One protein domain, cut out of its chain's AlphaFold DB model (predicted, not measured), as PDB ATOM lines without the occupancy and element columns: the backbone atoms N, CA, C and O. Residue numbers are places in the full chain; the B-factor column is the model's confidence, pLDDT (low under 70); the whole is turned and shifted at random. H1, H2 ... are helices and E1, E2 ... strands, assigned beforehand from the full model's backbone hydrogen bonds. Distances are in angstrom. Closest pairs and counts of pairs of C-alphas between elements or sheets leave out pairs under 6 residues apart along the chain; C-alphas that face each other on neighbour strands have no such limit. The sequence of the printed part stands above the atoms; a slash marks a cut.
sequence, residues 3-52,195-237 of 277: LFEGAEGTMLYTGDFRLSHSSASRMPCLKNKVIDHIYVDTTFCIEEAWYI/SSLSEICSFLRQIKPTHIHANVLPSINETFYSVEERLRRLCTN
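What this domain is: This is residues 3 to 52 and 195 to 237 of the 277 residues of the protein "DRMBL domain-containing protein" of Ciona intestinalis (UniProt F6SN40). A small, short-stranded sheet has two helices, H1 and H2, gathered toward its E3 and E4 end, while the hairpin of E1 and E2 makes the other end, and long loops fill out the rest. The printed part has 93 residues, with four named strands and two named helices in the chain order E1 E2 E3 H1 E4 H2. The sheet is mixed, in the order E1 E2 E3 E4, and the class is mixed, helices and strands, with under half of the residues in named elements. The whole is compact, with a radius of gyration of the C-alphas of 12.7 A and spans of 37 by 27 by 25 A.

Where its parts are: Find C-alpha 3 at (184.591, 168.425, 127.306), where E1, residues 3 to 6, begins. E2 is residues 9 to 13, 13.4 A long; E3 is residues 37 to 40 and E4 residues 211 to 214. H1, residues 197 to 207, runs 15.4 A, and H2, residues 224 to 236, runs 18.1 A to C-alpha 236 at (175.110, 148.572, 133.848).

How they stand to each other: Start at the hairpin: E1 and E2 are antiparallel, with N 4 and O 11 2.8 A apart, within hydrogen-bond range. E2 and E3 are parallel, with N 39 and O 12 at 2.9 A. E3 and E4 are parallel, with N 213 and O 38 at 2.8 A. H2 only grazes the sheet, with residues 224 to 232; its closest C-alphas to E4 are those of Phe 224 and Ala 214, 5.9 A. H1 only grazes it too, with residues 200 to 207. H2 touches H1 with residues 231 to 236 alone, closest at the C-alphas of Cys 235 and Arg 205, 5.7 A, at a steep tilt of 68 degrees, only just short of about perpendicular, the same way. In H1 and H2 every O i to N i+4 pair is within hydrogen-bond range.

The domain as a whole: Look for the cut after residue 52: residues 53 to 194 are not printed, and C-alphas 52 and 195 are 7.5 A apart. The link from E2 to E3 is long, 23 residues. Of the printed residues, Asn 237 is under 70 in pLDDT.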
ATOM      1  N   LEU A   3     186.013 168.533 127.627       96.81
ATOM      2  CA  LEU A   3     184.591 168.425 127.306       96.81
ATOM      3  C   LEU A   3     184.334 169.186 126.002       96.81
ATOM      4  O   LEU A   3     184.702 170.355 125.901       96.81
ATOM      5  N   PHE A   4     183.714 168.526 125.030       96.62
ATOM      6  CA  PHE A   4     183.360 169.090 123.733       96.62
ATOM      7  C   PHE A   4     181.844 169.079 123.579       96.62
ATOM      8  O   PHE A   4     181.213 168.048 123.805       96.62
ATOM      9  N   GLU A   5     181.277 170.215 123.184       95.56
ATOM     10  CA  GLU A   5     179.843 170.389 122.956       95.56
ATOM     11  C   GLU A   5     179.641 170.912 121.533       95.56
ATOM     12  O   GLU A   5     180.279 171.889 121.132       95.56
ATOM     13  N   GLY A   6     178.777 170.258 120.759       94.56
ATOM     14  CA  GLY A   6     178.512 170.636 119.375       94.56
ATOM     15  C   GLY A   6     177.171 170.120 118.865       94.56
ATOM     16  O   GLY A   6     176.396 169.517 119.604       94.56
ATOM     17  N   ALA A   7     176.897 170.366 117.580       95.06
ATOM     18  CA  ALA A   7     175.650 169.946 116.934       95.06
ATOM     19  C   ALA A   7     175.463 168.415 116.910       95.06
ATOM     20  O   ALA A   7     174.333 167.943 116.928       95.06
ATOM     21  N   GLU A   8     176.565 167.659 116.931       93.06
ATOM     22  CA  GLU A   8     176.595 166.187 116.902       93.06
ATOM     23  C   GLU A   8     176.630 165.552 118.308       93.06
ATOM     24  O   GLU A   8     176.993 164.388 118.466       93.06
ATOM     25  N   GLY A   9     176.295 166.322 119.348       94.44
ATOM     26  CA  GLY A   9     176.266 165.854 120.732       94.44
ATOM     27  C   GLY A   9     177.471 166.281 121.570       94.44
ATOM     28  O   GLY A   9     178.259 167.160 121.204       94.44
ATOM     29  N   THR A  10     177.575 165.676 122.749       97.12
ATOM     30  CA  THR A  10     178.550 166.015 123.787       97.12
ATOM     31  C   THR A  10     179.538 164.875 124.006       97.12
ATOM     32  O   THR A  10     179.157 163.734 124.273       97.12
ATOM     33  N   MET A  11     180.831 165.193 123.965       97.31
ATOM     34  CA  MET A  11     181.916 164.229 124.131       97.31
ATOM     35  C   MET A  11     182.836 164.610 125.291       97.31
ATOM     36  O   MET A  11     183.240 165.764 125.425       97.31
ATOM     37  N   LEU A  12     183.240 163.623 126.089       97.50
ATOM     38  CA  LEU A  12     184.257 163.778 127.125       97.50
ATOM     39  C   LEU A  12     185.490 162.926 126.803       97.50
ATOM     40  O   LEU A  12     185.418 161.702 126.761       97.50
ATOM     41  N   TYR A  13     186.643 163.570 126.631       98.19
ATOM     42  CA  TYR A  13     187.936 162.895 126.501       98.19
ATOM     43  C   TYR A  13     188.727 163.035 127.799       98.19
ATOM     44  O   TYR A  13     189.045 164.151 128.224       98.19
ATOM     45  N   THR A  14     189.061 161.926 128.460       97.56
ATOM     46  CA  THR A  14     189.722 162.006 129.769       97.56
ATOM     47  C   THR A  14     191.206 162.366 129.650       97.56
ATOM     48  O   THR A  14     191.716 163.133 130.473       97.56
ATOM     49  N   GLY A  15     191.893 161.876 128.610       97.50
ATOM     50  CA  GLY A  15     193.344 161.661 128.683       97.50
ATOM     51  C   GLY A  15     193.665 160.708 129.839       97.50
ATOM     52  O   GLY A  15     192.761 160.006 130.292       97.50
ATOM     53  N   ASP A  16     194.886 160.731 130.366       95.94
ATOM     54  CA  ASP A  16     195.209 160.012 131.605       95.94
ATOM     55  C   ASP A  16     194.492 160.653 132.796       95.94
ATOM     56  O   ASP A  16     194.488 161.883 132.949       95.94
ATOM     57  N   PHE A  17     193.886 159.842 133.667       94.94
ATOM     58  CA  PHE A  17     193.237 160.383 134.858       94.94
ATOM     59  C   PHE A  17     193.256 159.436 136.050       94.94
ATOM     60  O   PHE A  17     193.142 158.217 135.937       94.94
ATOM     61  N   ARG A  18     193.258 160.048 137.233       94.62
ATOM     62  CA  ARG A  18     192.908 159.382 138.480       94.62
ATOM     63  C   ARG A  18     191.910 160.214 139.260       94.62
ATOM     64  O   ARG A  18     192.241 161.315 139.698       94.62
ATOM     65  N   LEU A  19     190.702 159.687 139.426       91.88
ATOM     66  CA  LEU A  19     189.624 160.339 140.164       91.88
ATOM     67  C   LEU A  19     189.098 159.402 141.245       91.88
ATOM     68  O   LEU A  19     188.743 158.263 140.968       91.88
ATOM     69  N   SER A  20     188.996 159.906 142.474       88.44
ATOM     70  CA  SER A  20     188.344 159.155 143.545       88.44
ATOM     71  C   SER A  20     186.837 159.037 143.295       88.44
ATOM     72  O   SER A  20     186.247 159.827 142.551       88.44
ATOM     73  N   HIS A  21     186.198 158.093 143.988       82.88
ATOM     74  CA  HIS A  21     184.802 157.687 143.803       82.88
ATOM     75  C   HIS A  21     183.755 158.820 143.863       82.88
ATOM     76  O   HIS A  21     182.636 158.609 143.420       82.88
ATOM     77  N   SER A  22     184.066 160.015 144.372       75.00
ATOM     78  CA  SER A  22     183.144 161.166 144.443       75.00
ATOM     79  C   SER A  22     183.651 162.407 143.703       75.00
ATOM     80  O   SER A  22     183.124 163.507 143.863       75.00
ATOM     81  N   SER A  23     184.717 162.283 142.912       79.25
ATOM     82  CA  SER A  23     185.350 163.456 142.307       79.25
ATOM     83  C   SER A  23     184.572 164.024 141.125       79.25
ATOM     84  O   SER A  23     184.535 165.242 140.976       79.25
ATOM     85  N   ALA A  24     183.908 163.187 140.331       79.25
ATOM     86  CA  ALA A  24     183.191 163.646 139.144       79.25
ATOM     87  C   ALA A  24     181.919 164.437 139.470       79.25
ATOM     88  O   ALA A  24     181.696 165.490 138.881       79.25
ATOM     89  N   SER A  25     181.139 164.017 140.471       79.06
ATOM     90  CA  SER A  25     179.949 164.756 140.930       79.06
ATOM     91  C   SER A  25     180.250 166.176 141.432       79.06
ATOM     92  O   SER A  25     179.375 167.049 141.448       79.06
ATOM     93  N   ARG A  26     181.504 166.436 141.820       84.62
ATOM     94  CA  ARG A  26     181.975 167.752 142.265       84.62
ATOM     95  C   ARG A  26     182.377 168.668 141.113       84.62
ATOM     96  O   ARG A  26     182.536 169.859 141.358       84.62
ATOM     97  N   MET A  27     182.511 168.162 139.884       89.00
ATOM     98  CA  MET A  27     182.922 168.951 138.718       89.00
ATOM     99  C   MET A  27     181.742 169.757 138.174       89.00
ATOM    100  O   MET A  27     180.835 169.170 137.581       89.00
ATOM    101  N   PRO A  28     181.719 171.095 138.334       88.38
ATOM    102  CA  PRO A  28     180.559 171.895 137.949       88.38
ATOM    103  C   PRO A  28     180.248 171.814 136.452       88.38
ATOM    104  O   PRO A  28     179.083 171.795 136.081       88.38
ATOM    105  N   CYS A  29     181.277 171.697 135.608       88.56
ATOM    106  CA  CYS A  29     181.140 171.600 134.154       88.56
ATOM    107  C   CYS A  29     180.473 170.304 133.666       88.56
ATOM    108  O   CYS A  29     179.975 170.280 132.547       88.56
ATOM    109  N   LEU A  30     180.444 169.249 134.488       89.50
ATOM    110  CA  LEU A  30     179.787 167.979 134.164       89.50
ATOM    111  C   LEU A  30     178.378 167.879 134.764       89.50
ATOM    112  O   LEU A  30     177.642 166.940 134.462       89.50
ATOM    113  N   LYS A  31     177.978 168.830 135.618       85.88
ATOM    114  CA  LYS A  31     176.651 168.808 136.243       85.88
ATOM    115  C   LYS A  31     175.569 169.013 135.189       85.88
ATOM    116  O   LYS A  31     175.627 169.962 134.414       85.88
ATOM    117  N   ASN A  32     174.554 168.150 135.224       84.75
ATOM    118  CA  ASN A  32     173.385 168.185 134.338       84.75
ATOM    119  C   ASN A  32     173.720 168.104 132.837       84.75
ATOM    120  O   ASN A  32     172.903 168.499 132.009       84.75
ATOM    121  N   LYS A  33     174.906 167.600 132.479       88.94
ATOM    122  CA  LYS A  33     175.274 167.326 131.090       88.94
ATOM    123  C   LYS A  33     174.891 165.896 130.732       88.94
ATOM    124  O   LYS A  33     175.158 164.972 131.500       88.94
ATOM    125  N   VAL A  34     174.295 165.726 129.560       92.69
ATOM    126  CA  VAL A  34     174.155 164.417 128.920       92.69
ATOM    127  C   VAL A  34     175.417 164.208 128.094       92.69
ATOM    128  O   VAL A  34     175.733 165.048 127.259       92.69
ATOM    129  N   ILE A  35     176.175 163.152 128.385       95.62
ATOM    130  CA  ILE A  35     177.404 162.825 127.657       95.62
ATOM    131  C   ILE A  35     177.090 161.698 126.676       95.62
ATOM    132  O   ILE A  35     176.771 160.587 127.090       95.62
ATOM    133  N   ASP A  36     177.208 161.958 125.381       96.44
ATOM    134  CA  ASP A  36     176.934 160.960 124.347       96.44
ATOM    135  C   ASP A  36     178.109 159.996 124.189       96.44
ATOM    136  O   ASP A  36     177.925 158.780 124.135       96.44
ATOM    137  N   HIS A  37     179.331 160.528 124.160       97.19
ATOM    138  CA  HIS A  37     180.552 159.751 123.957       97.19
ATOM    139  C   HIS A  37     181.568 160.039 125.059       97.19
ATOM    140  O   HIS A  37     181.901 161.194 125.327       97.19
ATOM    141  N   ILE A  38     182.122 158.991 125.665       97.50
ATOM    142  CA  ILE A  38     183.292 159.113 126.534       97.50
ATOM    143  C   ILE A  38     184.467 158.310 125.986       97.50
ATOM    144  O   ILE A  38     184.318 157.151 125.614       97.50
ATOM    145  N   TYR A  39     185.637 158.935 125.990       98.38
ATOM    146  CA  TYR A  39     186.925 158.338 125.663       98.38
ATOM    147  C   TYR A  39     187.750 158.284 126.946       98.38
ATOM    148  O   TYR A  39     188.271 159.309 127.404       98.38
ATOM    149  N   VAL A  40     187.783 157.110 127.577       97.75
ATOM    150  CA  VAL A  40     188.205 156.932 128.972       97.75
ATOM    151  C   VAL A  40     189.564 156.238 129.076       97.75
ATOM    152  O   VAL A  40     189.849 155.293 128.345       97.75
ATOM    153  N   ASP A  41     190.420 156.716 129.984       98.25
ATOM    154  CA  ASP A  41     191.655 156.026 130.372       98.25
ATOM    155  C   ASP A  41     191.330 154.647 130.937       98.25
ATOM    156  O   ASP A  41     190.620 154.503 131.936       98.25
ATOM    157  N   THR A  42     191.876 153.639 130.278       97.25
ATOM    158  CA  THR A  42     191.674 152.228 130.582       97.25
ATOM    159  C   THR A  42     192.968 151.544 131.002       97.25
ATOM    160  O   THR A  42     193.003 150.321 131.050       97.25
ATOM    161  N   THR A  43     194.012 152.296 131.373       96.06
ATOM    162  CA  THR A  43     195.328 151.754 131.766       96.06
ATOM    163  C   THR A  43     195.231 150.617 132.789       96.06
ATOM    164  O   THR A  43     195.901 149.600 132.642       96.06
ATOM    165  N   PHE A  44     194.359 150.748 133.797       95.25
ATOM    166  CA  PHE A  44     194.108 149.710 134.806       95.25
ATOM    167  C   PHE A  44     192.684 149.146 134.741       95.25
ATOM    168  O   PHE A  44     192.076 148.836 135.763       95.25
ATOM    169  N   CYS A  45     192.139 148.984 133.534       94.75
ATOM    170  CA  CYS A  45     190.843 148.340 133.323       94.75
ATOM    171  C   CYS A  45     190.941 146.797 133.378       94.75
ATOM    172  O   CYS A  45     190.467 146.107 132.477       94.75
ATOM    173  N   ILE A  46     191.549 146.257 134.439       92.25
ATOM    174  CA  ILE A  46     191.757 144.819 134.702       92.25
ATOM    175  C   ILE A  46     191.249 144.456 136.104       92.25
ATOM    176  O   ILE A  46     191.179 145.324 136.977       92.25
ATOM    177  N   GLU A  47     190.865 143.197 136.325       89.44
ATOM    178  CA  GLU A  47     190.241 142.755 137.586       89.44
ATOM    179  C   GLU A  47     191.210 142.839 138.769       89.44
ATOM    180  O   GLU A  47     190.840 143.269 139.858       89.44
ATOM    181  N   GLU A  48     192.481 142.547 138.525       90.06
ATOM    182  CA  GLU A  48     193.582 142.625 139.484       90.06
ATOM    183  C   GLU A  48     193.802 144.060 139.995       90.06
ATOM    184  O   GLU A  48     194.277 144.295 141.103       90.06
ATOM    185  N   ALA A  49     193.393 145.052 139.203       92.19
ATOM    186  CA  ALA A  49     193.419 146.458 139.571       92.19
ATOM    187  C   ALA A  49     192.046 146.974 140.029       92.19
ATOM    188  O   ALA A  49     191.781 148.178 139.944       92.19
ATOM    189  N   TRP A  50     191.172 146.093 140.540       91.56
ATOM    190  CA  TRP A  50     189.878 146.487 141.105       91.56
ATOM    191  C   TRP A  50     190.030 147.609 142.127       91.56
ATOM    192  O   TRP A  50     189.320 148.613 142.056       91.56
ATOM    193  N   TYR A  51     190.991 147.484 143.038       91.38
ATOM    194  CA  TYR A  51     191.298 148.489 144.045       91.38
ATOM    195  C   TYR A  51     192.747 148.959 143.924       91.38
ATOM    196  O   TYR A  51     193.671 148.157 143.851       91.38
ATOM    197  N   ILE A  52     192.946 150.276 143.970       93.19
ATOM    198  CA  ILE A  52     194.261 150.896 144.135       93.19
ATOM    199  C   ILE A  52     194.158 151.840 145.338       93.19
ATOM    200  O   ILE A  52     193.276 152.703 145.342       93.19
ATOM    201  N   SER A 195     193.360 155.755 137.514       96.12
ATOM    202  CA  SER A 195     192.258 155.210 138.312       96.12
ATOM    203  C   SER A 195     192.318 153.685 138.412       96.12
ATOM    204  O   SER A 195     192.721 153.018 137.462       96.12
ATOM    205  N   SER A 196     191.881 153.126 139.544       95.25
ATOM    206  CA  SER A 196     191.555 151.695 139.638       95.25
ATOM    207  C   SER A 196     190.337 151.344 138.780       95.25
ATOM    208  O   SER A 196     189.551 152.224 138.416       95.25
ATOM    209  N   LEU A 197     190.102 150.056 138.519       94.75
ATOM    210  CA  LEU A 197     188.895 149.621 137.813       94.75
ATOM    211  C   LEU A 197     187.614 150.031 138.571       94.75
ATOM    212  O   LEU A 197     186.668 150.507 137.946       94.75
ATOM    213  N   SER A 198     187.586 149.957 139.910       93.56
ATOM    214  CA  SER A 198     186.436 150.451 140.695       93.56
ATOM    215  C   SER A 198     186.231 151.968 140.585       93.56
ATOM    216  O   SER A 198     185.087 152.418 140.490       93.56
ATOM    217  N   GLU A 199     187.311 152.754 140.540       95.81
ATOM    218  CA  GLU A 199     187.259 154.204 140.327       95.81
ATOM    219  C   GLU A 199     186.727 154.538 138.923       95.81
ATOM    220  O   GLU A 199     185.834 155.382 138.802       95.81
ATOM    221  N   ILE A 200     187.181 153.825 137.882       96.31
ATOM    222  CA  ILE A 200     186.674 153.960 136.504       96.31
ATOM    223  C   ILE A 200     185.179 153.621 136.453       96.31
ATOM    224  O   ILE A 200     184.382 154.412 135.947       96.31
ATOM    225  N   CYS A 201     184.760 152.487 137.023       94.81
ATOM    226  CA  CYS A 201     183.348 152.108 137.062       94.81
ATOM    227  C   CYS A 201     182.500 153.122 137.838       94.81
ATOM    228  O   CYS A 201     181.398 153.461 137.411       94.81
ATOM    229  N   SER A 202     182.994 153.627 138.971       93.31
ATOM    230  CA  SER A 202     182.294 154.653 139.747       93.31
ATOM    231  C   SER A 202     182.126 155.945 138.947       93.31
ATOM    232  O   SER A 202     181.040 156.530 138.941       93.31
ATOM    233  N   PHE A 203     183.165 156.354 138.217       95.06
ATOM    234  CA  PHE A 203     183.124 157.508 137.328       95.06
ATOM    235  C   PHE A 203     182.089 157.332 136.210       95.06
ATOM    236  O   PHE A 203     181.201 158.169 136.052       95.06
ATOM    237  N   LEU A 204     182.130 156.209 135.492       94.31
ATOM    238  CA  LEU A 204     181.200 155.925 134.397       94.31
ATOM    239  C   LEU A 204     179.745 155.802 134.872       94.31
ATOM    240  O   LEU A 204     178.846 156.291 134.194       94.31
ATOM    241  N   ARG A 205     179.493 155.237 136.061       92.19
ATOM    242  CA  ARG A 205     178.143 155.183 136.658       92.19
ATOM    243  C   ARG A 205     177.591 156.555 137.047       92.19
ATOM    244  O   ARG A 205     176.372 156.716 137.101       92.19
ATOM    245  N   GLN A 206     178.456 157.524 137.345       90.38
ATOM    246  CA  GLN A 206     178.048 158.905 137.620       90.38
ATOM    247  C   GLN A 206     177.738 159.664 136.334       90.38
ATOM    248  O   GLN A 206     176.731 160.362 136.280       90.38
ATOM    249  N   ILE A 207     178.585 159.508 135.315       91.31
ATOM    250  CA  ILE A 207     178.440 160.208 134.034       91.31
ATOM    251  C   ILE A 207     177.318 159.613 133.176       91.31
ATOM    252  O   ILE A 207     176.625 160.358 132.494       91.31
ATOM    253  N   LYS A 208     177.116 158.289 133.238       92.00
ATOM    254  CA  LYS A 208     176.126 157.527 132.455       92.00
ATOM    255  C   LYS A 208     176.152 157.866 130.954       92.00
ATOM    256  O   LYS A 208     175.127 158.279 130.416       92.00
ATOM    257  N   PRO A 209     177.309 157.721 130.283       94.62
ATOM    258  CA  PRO A 209     177.415 158.052 128.872       94.62
ATOM    259  C   PRO A 209     176.684 157.033 127.992       94.62
ATOM    260  O   PRO A 209     176.579 155.861 128.363       94.62
ATOM    261  N   THR A 210     176.248 157.456 126.805       93.62
ATOM    262  CA  THR A 210     175.623 156.556 125.819       93.62
ATOM    263  C   THR A 210     176.645 155.577 125.230       93.62
ATOM    264  O   THR A 210     176.384 154.378 125.145       93.62
ATOM    265  N   HIS A 211     177.837 156.065 124.878       95.44
ATOM    266  CA  HIS A 211     178.916 155.274 124.291       95.44
ATOM    267  C   HIS A 211     180.215 155.417 125.086       95.44
ATOM    268  O   HIS A 211     180.640 156.521 125.427       95.44
ATOM    269  N   ILE A 212     180.871 154.283 125.331       97.50
ATOM    270  CA  ILE A 212     182.164 154.191 126.013       97.50
ATOM    271  C   ILE A 212     183.195 153.700 125.004       97.50
ATOM    272  O   ILE A 212     182.967 152.664 124.379       97.50
ATOM    273  N   HIS A 213     184.307 154.428 124.911       97.81
ATOM    274  CA  HIS A 213     185.465 154.151 124.064       97.81
ATOM    275  C   HIS A 213     186.713 154.058 124.942       97.81
ATOM    276  O   HIS A 213     186.961 154.940 125.773       97.81
ATOM    277  N   ALA A 214     187.490 152.992 124.786       97.94
ATOM    278  CA  ALA A 214     188.718 152.798 125.556       97.94
ATOM    279  C   ALA A 214     189.901 153.550 124.916       97.94
ATOM    280  O   ALA A 214     190.147 153.427 123.720       97.94
ATOM    281  N   ASN A 215     190.667 154.306 125.712       97.94
ATOM    282  CA  ASN A 215     191.849 155.029 125.217       97.94
ATOM    283  C   ASN A 215     193.085 154.127 125.083       97.94
ATOM    284  O   ASN A 215     193.965 154.399 124.268       97.94
ATOM    285  N   VAL A 216     193.180 153.084 125.915       96.75
ATOM    286  CA  VAL A 216     194.381 152.250 126.078       96.75
ATOM    287  C   VAL A 216     193.990 150.773 126.190       96.75
ATOM    288  O   VAL A 216     192.982 150.437 126.808       96.75
ATOM    289  N   LEU A 217     194.795 149.869 125.635       96.31
ATOM    290  CA  LEU A 217     194.653 148.435 125.900       96.31
ATOM    291  C   LEU A 217     195.431 148.070 127.177       96.31
ATOM    292  O   LEU A 217     196.647 148.272 127.198       96.31
ATOM    293  N   PRO A 218     194.773 147.547 128.231       91.56
ATOM    294  CA  PRO A 218     195.446 147.209 129.490       91.56
ATOM    295  C   PRO A 218     196.446 146.051 129.349       91.56
ATOM    296  O   PRO A 218     197.429 145.972 130.086       91.56
ATOM    297  N   SER A 219     196.196 145.148 128.400       88.50
ATOM    298  CA  SER A 219     197.039 143.997 128.090       88.50
ATOM    299  C   SER A 219     197.124 143.774 126.580       88.50
ATOM    300  O   SER A 219     196.193 144.072 125.836       88.50
ATOM    301  N   ILE A 220     198.243 143.201 126.124       88.00
ATOM    302  CA  ILE A 220     198.503 142.902 124.706       88.00
ATOM    303  C   ILE A 220     197.519 141.884 124.110       88.00
ATOM    304  O   ILE A 220     197.329 141.848 122.899       88.00
ATOM    305  N   ASN A 221     196.885 141.070 124.958       90.25
ATOM    306  CA  ASN A 221     195.936 140.037 124.538       90.25
ATOM    307  C   ASN A 221     194.484 140.543 124.478       90.25
ATOM    308  O   ASN A 221     193.573 139.755 124.230       90.25
ATOM    309  N   GLU A 222     194.248 141.829 124.742       93.75
ATOM    310  CA  GLU A 222     192.913 142.420 124.746       93.75
ATOM    311  C   GLU A 222     192.643 143.248 123.491       93.75
ATOM    312  O   GLU A 222     193.544 143.744 122.821       93.75
ATOM    313  N   THR A 223     191.359 143.428 123.193       96.56
ATOM    314  CA  THR A 223     190.878 144.321 122.135       96.56
ATOM    315  C   THR A 223     190.099 145.483 122.745       96.56
ATOM    316  O   THR A 223     189.543 145.354 123.840       96.56
ATOM    317  N   PHE A 224     189.995 146.603 122.022       97.06
ATOM    318  CA  PHE A 224     189.187 147.745 122.468       97.06
ATOM    319  C   PHE A 224     187.741 147.314 122.731       97.06
ATOM    320  O   PHE A 224     187.200 147.596 123.796       97.06
ATOM    321  N   TYR A 225     187.181 146.489 121.840       96.19
ATOM    322  CA  TYR A 225     185.850 145.908 122.002       96.19
ATOM    323  C   TYR A 225     185.696 145.130 123.318       96.19
ATOM    324  O   TYR A 225     184.749 145.364 124.064       96.19
ATOM    325  N   SER A 226     186.634 144.235 123.655       95.38
ATOM    326  CA  SER A 226     186.543 143.454 124.899       95.38
ATOM    327  C   SER A 226     186.629 144.319 126.161       95.38
ATOM    328  O   SER A 226     185.956 144.025 127.152       95.38
ATOM    329  N   VAL A 227     187.427 145.391 126.129       96.56
ATOM    330  CA  VAL A 227     187.568 146.336 127.247       96.56
ATOM    331  C   VAL A 227     186.293 147.168 127.402       96.56
ATOM    332  O   VAL A 227     185.764 147.294 128.505       96.56
ATOM    333  N   GLU A 228     185.744 147.677 126.300       96.56
ATOM    334  CA  GLU A 228     184.487 148.429 126.292       96.56
ATOM    335  C   GLU A 228     183.302 147.577 126.761       96.56
ATOM    336  O   GLU A 228     182.515 148.031 127.589       96.56
ATOM    337  N   GLU A 229     183.203 146.324 126.313       94.50
ATOM    338  CA  GLU A 229     182.180 145.380 126.776       94.50
ATOM    339  C   GLU A 229     182.316 145.066 128.271       94.50
ATOM    340  O   GLU A 229     181.314 144.992 128.990       94.50
ATOM    341  N   ARG A 230     183.545 144.917 128.788       94.31
ATOM    342  CA  ARG A 230     183.785 144.786 130.235       94.31
ATOM    343  C   ARG A 230     183.252 146.009 130.982       94.31
ATOM    344  O   ARG A 230     182.522 145.843 131.958       94.31
ATOM    345  N   LEU A 231     183.572 147.217 130.519       94.75
ATOM    346  CA  LEU A 231     183.101 148.455 131.140       94.75
ATOM    347  C   LEU A 231     181.577 148.579 131.093       94.75
ATOM    348  O   LEU A 231     180.981 148.892 132.123       94.75
ATOM    349  N   ARG A 232     180.941 148.280 129.952       93.06
ATOM    350  CA  ARG A 232     179.474 148.271 129.821       93.06
ATOM    351  C   ARG A 232     178.859 147.340 130.862       93.06
ATOM    352  O   ARG A 232     178.100 147.817 131.698       93.06
ATOM    353  N   ARG A 233     179.284 146.071 130.916       92.00
ATOM    354  CA  ARG A 233     178.773 145.083 131.888       92.00
ATOM    355  C   ARG A 233     178.934 145.528 133.343       92.00
ATOM    356  O   ARG A 233     177.991 145.432 134.127       92.00
ATOM    357  N   LEU A 234     180.116 146.019 133.720       88.19
ATOM    358  CA  LEU A 234     180.392 146.439 135.097       88.19
ATOM    359  C   LEU A 234     179.631 147.714 135.486       88.19
ATOM    360  O   LEU A 234     179.313 147.908 136.663       88.19
ATOM    361  N   CYS A 235     179.335 148.591 134.528       80.44
ATOM    362  CA  CYS A 235     178.658 149.858 134.789       80.44
ATOM    363  C   CYS A 235     177.126 149.756 134.709       80.44
ATOM    364  O   CYS A 235     176.460 150.534 135.391       80.44
ATOM    365  N   THR A 236     176.566 148.800 133.956       72.69
ATOM    366  CA  THR A 236     175.110 148.572 133.848       72.69
ATOM    367  C   THR A 236     174.554 147.664 134.941       72.69
ATOM    368  O   THR A 236     173.420 147.867 135.372       72.69
ATOM    369  N   ASN A 237     175.327 146.688 135.426       58.12
ATOM    370  CA  ASN A 237     174.871 145.789 136.484       58.12
ATOM    371  C   ASN A 237     174.858 146.521 137.834       58.12
ATOM    372  O   ASN A 237     175.866 146.602 138.541       58.12
TER     373      ASN A 237